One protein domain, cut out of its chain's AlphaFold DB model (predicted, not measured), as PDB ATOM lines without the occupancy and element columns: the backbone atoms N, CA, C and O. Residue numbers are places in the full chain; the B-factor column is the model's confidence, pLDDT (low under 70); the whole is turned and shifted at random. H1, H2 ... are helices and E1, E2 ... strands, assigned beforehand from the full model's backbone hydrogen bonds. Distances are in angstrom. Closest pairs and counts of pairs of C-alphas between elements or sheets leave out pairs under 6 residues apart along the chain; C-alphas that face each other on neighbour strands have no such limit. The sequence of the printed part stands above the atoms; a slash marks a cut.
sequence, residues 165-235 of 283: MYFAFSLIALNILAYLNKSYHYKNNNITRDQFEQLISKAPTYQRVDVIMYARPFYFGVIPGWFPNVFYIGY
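Overview. This is residues 165 to 235 of the 283 residues of the protein "Putative RDD family membrane protein YckC" of Mucilaginibacter sp. FT3.2 (UniProt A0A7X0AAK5). A small three-stranded sheet, E2, E1 and E3, lies between two pairs of helices along a rod-like, loose whole. At one end the helical hairpin of H2 and H3 packs on the sheet, and at the other end H1 and H4 run side by side, opposite ways, reaching away from it. The printed part has 71 residues, with four named helices and three named strands in the order H1, E1, E2, H2, H3, E3, H4; the class is mixed, helices and strands, and the sheet, in the order E2, E1, E3, is all antiparallel. The radius of gyration of the C-alphas is 14.1 A, and the C-alphas span 44 by 20 by 18 A.

Along the chain. In the sheet, E1 is residues 182 to 186, 13.1 A long from C-alpha 182 at (52.562, 12.172, 93.447). E2 is residues 189 to 192, 9.9 A, and E3 is residues 216 to 219, 10.3 A. H2 is residues 193 to 202, 14.3 A, and H3 is residues 205 to 214, 14.6 A. H1, the longest helix, is residues 165 to 180, 22.1 A, from C-alpha 165 at (30.368, 24.193, 90.348). H4 is residues 227 to 235, 12.1 A, ending with C-alpha 235 at (36.770, 14.426, 81.042).

Arrangement. E1 is the inner strand. E1 and E2 form an antiparallel hairpin at 152 degrees, with N 184 and O 191 within hydrogen-bond range at 2.9 A. E1 and E3 are antiparallel at 147 degrees, with N 183 and O 218 within range at 2.8 A. Residues 218 to 219 of E3 also pair, antiparallel, with residues 223 to 224. E2, H2, H3 and E3 make a split strand-helix-strand unit, two strands running the same way with E1 between them, and its crossover is right-handed. H2 and H3 are on one face of the sheet, giving two layers, helices over a sheet. H2 lies over E2 at a height over the sheet of 9.6 A and stands up from the sheet, its line rising 60 degrees. H2 and H3 touch as a helical hairpin, at a shallow tilt of 26 degrees, opposite ways; their closest C-alphas, those of Ile 200 and Arg 208, are 5.2 A apart. H1 only grazes the sheet, with residues 176 to 180. H1 and H4 are close but not clearly touching, at a shallow tilt of 7 degrees, opposite ways; their closest C-alphas, those of Ala 178 and Pro 228, are 7.5 A apart. In H1, H2, H3 and H4 every O i to N i+4 pair is within hydrogen-bond range.

Size, cuts and confidence. The two C-alphas farthest apart, those of Met 165 and Pro 204, are 44.2 A apart. The printed part has no cut and no long link. The mean pLDDT of the printed part is 76.9, and it is under 70 in residues 165 to 169, 171 to 172 and 228 to 235.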
ATOM      1  N   MET A 165      29.559  24.062  89.138       51.66
ATOM      2  CA  MET A 165      30.368  24.193  90.348       51.66
ATOM      3  C   MET A 165      30.795  22.828  90.899       51.66
ATOM      4  O   MET A 165      31.968  22.668  91.210       51.66
ATOM      5  N   TYR A 166      29.916  21.820  90.963       63.97
ATOM      6  CA  TYR A 166      30.284  20.453  91.361       63.97
ATOM      7  C   TYR A 166      31.337  19.858  90.419       63.97
ATOM      8  O   TYR A 166      32.290  19.245  90.892       63.97
ATOM      9  N   PHE A 167      31.212  20.099  89.110       59.81
ATOM     10  CA  PHE A 167      32.197  19.683  88.103       59.81
ATOM     11  C   PHE A 167      33.550  20.399  88.265       59.81
ATOM     12  O   PHE A 167      34.602  19.786  88.084       59.81
ATOM     13  N   ALA A 168      33.547  21.689  88.606       55.50
ATOM     14  CA  ALA A 168      34.768  22.450  88.863       55.50
ATOM     15  C   ALA A 168      35.440  22.014  90.175       55.50
ATOM     16  O   ALA A 168      36.654  21.809  90.217       55.50
ATOM     17  N   PHE A 169      34.657  21.812  91.237       65.44
ATOM     18  CA  PHE A 169      35.159  21.333  92.521       65.44
ATOM     19  C   PHE A 169      35.694  19.905  92.437       65.44
ATOM     20  O   PHE A 169      36.726  19.630  93.041       65.44
ATOM     21  N   SER A 170      35.067  19.014  91.663       70.00
ATOM     22  CA  SER A 170      35.583  17.656  91.463       70.00
ATOM     23  C   SER A 170      36.920  17.659  90.720       70.00
ATOM     24  O   SER A 170      37.819  16.915  91.101       70.00
ATOM     25  N   LEU A 171      37.109  18.541  89.729       62.34
ATOM     26  CA  LEU A 171      38.390  18.717  89.034       62.34
ATOM     27  C   LEU A 171      39.492  19.234  89.959       62.34
ATOM     28  O   LEU A 171      40.616  18.730  89.921       62.34
ATOM     29  N   ILE A 172      39.176  20.234  90.783       65.38
ATOM     30  CA  ILE A 172      40.109  20.777  91.776       65.38
ATOM     31  C   ILE A 172      40.465  19.689  92.793       65.38
ATOM     32  O   ILE A 172      41.643  19.466  93.059       65.38
ATOM     33  N   ALA A 173      39.469  18.959  93.301       72.62
ATOM     34  CA  ALA A 173      39.675  17.857  94.233       72.62
ATOM     35  C   ALA A 173      40.548  16.753  93.622       72.62
ATOM     36  O   ALA A 173      41.483  16.301  94.272       72.62
ATOM     37  N   LEU A 174      40.311  16.369  92.362       70.19
ATOM     38  CA  LEU A 174      41.107  15.358  91.665       70.19
ATOM     39  C   LEU A 174      42.562  15.815  91.467       70.19
ATOM     40  O   LEU A 174      43.478  15.019  91.642       70.19
ATOM     41  N   ASN A 175      42.781  17.095  91.140       70.12
ATOM     42  CA  ASN A 175      44.124  17.681  91.031       70.12
ATOM     43  C   ASN A 175      44.855  17.689  92.374       70.12
ATOM     44  O   ASN A 175      46.029  17.336  92.430       70.12
ATOM     45  N   ILE A 176      44.163  18.054  93.455       73.88
ATOM     46  CA  ILE A 176      44.720  17.996  94.808       73.88
ATOM     47  C   ILE A 176      45.060  16.546  95.158       73.88
ATOM     48  O   ILE A 176      46.172  16.276  95.598       73.88
ATOM     49  N   LEU A 177      44.158  15.596  94.900       76.06
ATOM     50  CA  LEU A 177      44.384  14.178  95.183       76.06
ATOM     51  C   LEU A 177      45.590  13.632  94.409       76.06
ATOM     52  O   LEU A 177      46.435  12.954  94.989       76.06
ATOM     53  N   ALA A 178      45.695  13.960  93.118       77.31
ATOM     54  CA  ALA A 178      46.834  13.595  92.288       77.31
ATOM     55  C   ALA A 178      48.122  14.238  92.821       77.31
ATOM     56  O   ALA A 178      49.122  13.555  93.010       77.31
ATOM     57  N   TYR A 179      48.104  15.529  93.147       77.69
ATOM     58  CA  TYR A 179      49.263  16.217  93.708       77.69
ATOM     59  C   TYR A 179      49.747  15.584  95.023       77.69
ATOM     60  O   TYR A 179      50.943  15.353  95.191       77.69
ATOM     61  N   LEU A 180      48.820  15.256  95.928       81.75
ATOM     62  CA  LEU A 180      49.121  14.627  97.215       81.75
ATOM     63  C   LEU A 180      49.664  13.200  97.067       81.75
ATOM     64  O   LEU A 180      50.483  12.779  97.875       81.75
ATOM     65  N   ASN A 181      49.248  12.474  96.029       85.44
ATOM     66  CA  ASN A 181      49.680  11.098  95.766       85.44
ATOM     67  C   ASN A 181      50.806  11.006  94.725       85.44
ATOM     68  O   ASN A 181      51.065   9.925  94.188       85.44
ATOM     69  N   LYS A 182      51.464  12.127  94.412       86.25
ATOM     70  CA  LYS A 182      52.562  12.172  93.447       86.25
ATOM     71  C   LYS A 182      53.817  11.535  94.043       86.25
ATOM     72  O   LYS A 182      54.263  11.897  95.126       86.25
ATOM     73  N   SER A 183      54.404  10.609  93.305       88.50
ATOM     74  CA  SER A 183      55.678   9.953  93.607       88.50
ATOM     75  C   SER A 183      56.551   9.938  92.357       88.50
ATOM     76  O   SER A 183      56.083  10.275  91.266       88.50
ATOM     77  N   TYR A 184      57.828   9.588  92.504       88.00
ATOM     78  CA  TYR A 184      58.774   9.591  91.395       88.00
ATOM     79  C   TYR A 184      59.569   8.293  91.330       88.00
ATOM     80  O   TYR A 184      60.007   7.761  92.346       88.00
ATOM     81  N   HIS A 185      59.761   7.782  90.121       86.31
ATOM     82  CA  HIS A 185      60.738   6.739  89.842       86.31
ATOM     83  C   HIS A 185      62.067   7.405  89.501       86.31
ATOM     84  O   HIS A 185      62.145   8.145  88.521       86.31
ATOM     85  N   TYR A 186      63.107   7.138  90.288       87.06
ATOM     86  CA  TYR A 186      64.446   7.686  90.080       87.06
ATOM     87  C   TYR A 186      65.508   6.638  90.431       87.06
ATOM     88  O   TYR A 186      65.468   6.050  91.510       87.06
ATOM     89  N   LYS A 187      66.452   6.387  89.510       83.75
ATOM     90  CA  LYS A 187      67.557   5.413  89.667       83.75
ATOM     91  C   LYS A 187      67.100   4.048  90.221       83.75
ATOM     92  O   LYS A 187      67.642   3.562  91.206       83.75
ATOM     93  N   ASN A 188      66.086   3.447  89.590       84.44
ATOM     94  CA  ASN A 188      65.454   2.171  89.978       84.44
ATOM     95  C   ASN A 188      64.743   2.134  91.342       84.44
ATOM     96  O   ASN A 188      64.258   1.074  91.726       84.44
ATOM     97  N   ASN A 189      64.603   3.265  92.035       86.06
ATOM     98  CA  ASN A 189      63.868   3.346  93.291       86.06
ATOM     99  C   ASN A 189      62.619   4.220  93.162       86.06
ATOM    100  O   ASN A 189      62.571   5.177  92.381       86.06
ATOM    101  N   ASN A 190      61.619   3.897  93.977       89.06
ATOM    102  CA  ASN A 190      60.408   4.692  94.126       89.06
ATOM    103  C   ASN A 190      60.636   5.644  95.291       89.06
ATOM    104  O   ASN A 190      60.840   5.200  96.418       89.06
ATOM    105  N   ILE A 191      60.607   6.940  95.011       89.94
ATOM    106  CA  ILE A 191      60.765   7.982  96.019       89.94
ATOM    107  C   ILE A 191      59.460   8.760  96.163       89.94
ATOM    108  O   ILE A 191      58.780   9.072  95.179       89.94
ATOM    109  N   THR A 192      59.098   9.068  97.404       90.44
ATOM    110  CA  THR A 192      57.935   9.911  97.697       90.44
ATOM    111  C   THR A 192      58.220  11.363  97.324       90.44
ATOM    112  O   THR A 192      59.373  11.765  97.135       90.44
ATOM    113  N   ARG A 193      57.170  12.187  97.237       86.88
ATOM    114  CA  ARG A 193      57.312  13.630  97.005       86.88
ATOM    115  C   ARG A 193      58.261  14.291  98.011       86.88
ATOM    116  O   ARG A 193      59.143  15.034  97.595       86.88
ATOM    117  N   ASP A 194      58.115  13.998  99.300       89.00
ATOM    118  CA  ASP A 194      58.945  14.618 100.340       89.00
ATOM    119  C   ASP A 194      60.414  14.207 100.201       89.00
ATOM    120  O   ASP A 194      61.316  15.033 100.330       89.00
ATOM    121  N   GLN A 195      60.672  12.939  99.865       88.62
ATOM    122  CA  GLN A 195      62.024  12.450  99.588       88.62
ATOM    123  C   GLN A 195      62.624  13.122  98.349       88.62
ATOM    124  O   GLN A 195      63.795  13.494  98.359       88.62
ATOM    125  N   PHE A 196      61.822  13.323  97.304       87.88
ATOM    126  CA  PHE A 196      62.223  14.042  96.098       87.88
ATOM    127  C   PHE A 196      62.565  15.514  96.389       87.88
ATOM    128  O   PHE A 196      63.611  16.001  95.961       87.88
ATOM    129  N   GLU A 197      61.747  16.216  97.178       86.88
ATOM    130  CA  GLU A 197      62.015  17.602  97.596       86.88
ATOM    131  C   GLU A 197      63.268  17.703  98.486       86.88
ATOM    132  O   GLU A 197      64.088  18.617  98.333       86.88
ATOM    133  N   GLN A 198      63.485  16.730  99.374       90.88
ATOM    134  CA  GLN A 198      64.709  16.640 100.173       90.88
ATOM    135  C   GLN A 198      65.956  16.365  99.320       90.88
ATOM    136  O   GLN A 198      67.007  16.957  99.571       90.88
ATOM    137  N   LEU A 199      65.846  15.509  98.302       86.19
ATOM    138  CA  LEU A 199      66.923  15.234  97.348       86.19
ATOM    139  C   LEU A 199      67.313  16.499  96.580       86.19
ATOM    140  O   LEU A 199      68.492  16.830  96.505       86.19
ATOM    141  N   ILE A 200      66.334  17.247  96.070       86.69
ATOM    142  CA  ILE A 200      66.592  18.486  95.326       86.69
ATOM    143  C   ILE A 200      67.182  19.565  96.234       86.69
ATOM    144  O   ILE A 200      68.163  20.209  95.865       86.69
ATOM    145  N   SER A 201      66.614  19.776  97.423       89.88
ATOM    146  CA  SER A 201      67.078  20.837  98.329       89.88
ATOM    147  C   SER A 201      68.533  20.646  98.763       89.88
ATOM    148  O   SER A 201      69.293  21.617  98.781       89.88
ATOM    149  N   LYS A 202      68.946  19.404  99.036       87.44
ATOM    150  CA  LYS A 202      70.307  19.069  99.487       87.44
ATOM    151  C   LYS A 202      71.322  18.907  98.350       87.44
ATOM    152  O   LYS A 202      72.521  18.973  98.607       87.44
ATOM    153  N   ALA A 203      70.873  18.702  97.112       82.81
ATOM    154  CA  ALA A 203      71.758  18.467  95.975       82.81
ATOM    155  C   ALA A 203      72.421  19.762  95.450       82.81
ATOM    156  O   ALA A 203      71.771  20.813  95.416       82.81
ATOM    157  N   PRO A 204      73.683  19.709  94.977       81.56
ATOM    158  CA  PRO A 204      74.299  20.778  94.190       81.56
ATOM    159  C   PRO A 204      73.591  20.959  92.836       81.56
ATOM    160  O   PRO A 204      72.968  20.033  92.318       81.56
ATOM    161  N   THR A 205      73.699  22.149  92.235       75.69
ATOM    162  CA  THR A 205      72.891  22.579  91.074       75.69
ATOM    163  C   THR A 205      72.860  21.573  89.919       75.69
ATOM    164  O   THR A 205      71.789  21.292  89.392       75.69
ATOM    165  N   TYR A 206      73.998  20.973  89.563       74.50
ATOM    166  CA  TYR A 206      74.069  19.991  88.474       74.50
ATOM    167  C   TYR A 206      73.309  18.689  88.789       74.50
ATOM    168  O   TYR A 206      72.650  18.130  87.918       74.50
ATOM    169  N   GLN A 207      73.326  18.238  90.047       74.50
ATOM    170  CA  GLN A 207      72.567  17.064  90.487       74.50
ATOM    171  C   GLN A 207      71.073  17.363  90.616       74.50
ATOM    172  O   GLN A 207      70.261  16.468  90.415       74.50
ATOM    173  N   ARG A 208      70.680  18.612  90.906       75.00
ATOM    174  CA  ARG A 208      69.259  19.003  90.889       75.00
ATOM    175  C   ARG A 208      68.660  18.817  89.502       75.00
ATOM    176  O   ARG A 208      67.565  18.278  89.394       75.00
ATOM    177  N   VAL A 209      69.384  19.235  88.463       70.44
ATOM    178  CA  VAL A 209      68.947  19.068  87.069       70.44
ATOM    179  C   VAL A 209      68.821  17.583  86.716       70.44
ATOM    180  O   VAL A 209      67.794  17.194  86.174       70.44
ATOM    181  N   ASP A 210      69.791  16.750  87.112       75.56
ATOM    182  CA  ASP A 210      69.737  15.287  86.939       75.56
ATOM    183  C   ASP A 210      68.494  14.673  87.604       75.56
ATOM    184  O   ASP A 210      67.707  13.969  86.970       75.56
ATOM    185  N   VAL A 211      68.264  14.989  88.880       75.56
ATOM    186  CA  VAL A 211      67.104  14.487  89.626       75.56
ATOM    187  C   VAL A 211      65.797  14.934  88.976       75.56
ATOM    188  O   VAL A 211      64.894  14.120  88.822       75.56
ATOM    189  N   ILE A 212      65.686  16.195  88.557       74.75
ATOM    190  CA  ILE A 212      64.464  16.731  87.943       74.75
ATOM    191  C   ILE A 212      64.198  16.107  86.566       74.75
ATOM    192  O   ILE A 212      63.047  15.795  86.271       74.75
ATOM    193  N   MET A 213      65.230  15.911  85.739       71.12
ATOM    194  CA  MET A 213      65.077  15.367  84.385       71.12
ATOM    195  C   MET A 213      64.761  13.871  84.382       71.12
ATOM    196  O   MET A 213      63.887  13.422  83.643       71.12
ATOM    197  N   TYR A 214      65.451  13.083  85.208       76.69
ATOM    198  CA  TYR A 214      65.324  11.623  85.161       76.69
ATOM    199  C   TYR A 214      64.252  11.061  86.098       76.69
ATOM    200  O   TYR A 214      63.890   9.888  85.975       76.69
ATOM    201  N   ALA A 215      63.723  11.863  87.025       81.50
ATOM    202  CA  ALA A 215      62.629  11.442  87.888       81.50
ATOM    203  C   ALA A 215      61.306  11.388  87.118       81.50
ATOM    204  O   ALA A 215      60.706  12.410  86.782       81.50
ATOM    205  N   ARG A 216      60.797  10.176  86.886       81.06
ATOM    206  CA  ARG A 216      59.514   9.983  86.205       81.06
ATOM    207  C   ARG A 216      58.370  10.045  87.211       81.06
ATOM    208  O   ARG A 216      58.322   9.190  88.097       81.06
ATOM    209  N   PRO A 217      57.441  11.009  87.098       83.69
ATOM    210  CA  PRO A 217      56.319  11.083  88.014       83.69
ATOM    211  C   PRO A 217      55.355   9.914  87.793       83.69
ATOM    212  O   PRO A 217      55.124   9.478  86.665       83.69
ATOM    213  N   PHE A 218      54.759   9.451  88.882       84.06
ATOM    214  CA  PHE A 218      53.624   8.542  88.903       84.06
ATOM    215  C   PHE A 218      52.715   8.899  90.086       84.06
ATOM    216  O   PHE A 218      53.105   9.621  91.002       84.06
ATOM    217  N   TYR A 219      51.480   8.428  90.051       83.25
ATOM    218  CA  TYR A 219      50.417   8.766  90.982       83.25
ATOM    219  C   TYR A 219      49.847   7.487  91.591       83.25
ATOM    220  O   TYR A 219      49.807   6.450  90.930       83.25
ATOM    221  N   PHE A 220      49.403   7.534  92.847       83.50
ATOM    222  CA  PHE A 220      48.738   6.397  93.512       83.50
ATOM    223  C   PHE A 220      49.504   5.064  93.398       83.50
ATOM    224  O   PHE A 220      48.903   4.008  93.218       83.50
ATOM    225  N   GLY A 221      50.838   5.088  93.428       79.94
ATOM    226  CA  GLY A 221      51.646   3.863  93.372       79.94
ATOM    227  C   GLY A 221      51.853   3.263  91.975       79.94
ATOM    228  O   GLY A 221      52.888   2.652  91.739       79.94
ATOM    229  N   VAL A 222      50.898   3.432  91.058       79.56
ATOM    230  CA  VAL A 222      50.849   2.658  89.799       79.56
ATOM    231  C   VAL A 222      50.497   3.479  88.564       79.56
ATOM    232  O   VAL A 222      50.735   3.044  87.440       79.56
ATOM    233  N   ILE A 223      49.909   4.661  88.744       78.62
ATOM    234  CA  ILE A 223      49.360   5.456  87.650       78.62
ATOM    235  C   ILE A 223      50.487   6.279  87.015       78.62
ATOM    236  O   ILE A 223      51.077   7.113  87.698       78.62
ATOM    237  N   PRO A 224      50.793   6.116  85.719       79.69
ATOM    238  CA  PRO A 224      51.865   6.870  85.080       79.69
ATOM    239  C   PRO A 224      51.644   8.384  85.130       79.69
ATOM    240  O   PRO A 224      50.511   8.865  85.091       79.69
ATOM    241  N   GLY A 225      52.734   9.153  85.122       72.56
ATOM    242  CA  GLY A 225      52.704  10.615  85.200       72.56
ATOM    243  C   GLY A 225      51.879  11.319  84.117       72.56
ATOM    244  O   GLY A 225      51.385  12.420  84.332       72.56
ATOM    245  N   TRP A 226      51.698  10.675  82.965       72.19
ATOM    246  CA  TRP A 226      50.900  11.191  81.854       72.19
ATOM    247  C   TRP A 226      49.392  10.925  82.009       72.19
ATOM    248  O   TRP A 226      48.580  11.586  81.364       72.19
ATOM    249  N   PHE A 227      48.993   9.963  82.845       71.75
ATOM    250  CA  PHE A 227      47.615   9.473  82.905       71.75
ATOM    251  C   PHE A 227      46.612  10.507  83.435       71.75
ATOM    252  O   PHE A 227      45.551  10.634  82.820       71.75
ATOM    253  N   PRO A 228      46.903  11.309  84.485       68.31
ATOM    254  CA  PRO A 228      45.993  12.379  84.887       68.31
ATOM    255  C   PRO A 228      45.699  13.349  83.744       68.31
ATOM    256  O   PRO A 228      44.549  13.725  83.557       68.31
ATOM    257  N   ASN A 229      46.691  13.667  82.908       62.47
ATOM    258  CA  ASN A 229      46.502  14.560  81.765       62.47
ATOM    259  C   ASN A 229      45.545  13.962  80.723       62.47
ATOM    260  O   ASN A 229      44.647  14.656  80.250       62.47
ATOM    261  N   VAL A 230      45.672  12.667  80.415       64.44
ATOM    262  CA  VAL A 230      44.745  11.961  79.510       64.44
ATOM    263  C   VAL A 230      43.336  11.886  80.102       64.44
ATOM    264  O   VAL A 230      42.354  12.104  79.390       64.44
ATOM    265  N   PHE A 231      43.224  11.661  81.412       65.44
ATOM    266  CA  PHE A 231      41.946  11.677  82.116       65.44
ATOM    267  C   PHE A 231      41.291  13.067  82.074       65.44
ATOM    268  O   PHE A 231      40.099  13.167  81.791       65.44
ATOM    269  N   TYR A 232      42.059  14.149  82.265       60.97
ATOM    270  CA  TYR A 232      41.564  15.523  82.137       60.97
ATOM    271  C   TYR A 232      41.089  15.841  80.716       60.97
ATOM    272  O   TYR A 232      40.055  16.489  80.562       60.97
ATOM    273  N   ILE A 233      41.788  15.355  79.684       54.22
ATOM    274  CA  ILE A 233      41.377  15.513  78.280       54.22
ATOM    275  C   ILE A 233      40.061  14.776  78.018       54.22
ATOM    276  O   ILE A 233      39.121  15.374  77.497       54.22
ATOM    277  N   GLY A 234      39.961  13.502  78.412       62.50
ATOM    278  CA  GLY A 234      38.739  12.709  78.242       62.50
ATOM    279  C   GLY A 234      37.550  13.309  78.995       62.50
ATOM    280  O   GLY A 234      36.465  13.462  78.439       62.50
ATOM    281  N   TYR A 235      37.774  13.744  80.233       62.78
ATOM    282  CA  TYR A 235      36.770  14.426  81.042       62.78
ATOM    283  C   TYR A 235      36.328  15.755  80.416       62.78
ATOM    284  O   TYR A 235      35.132  16.026  80.343       62.78
TER     285      TYR A 235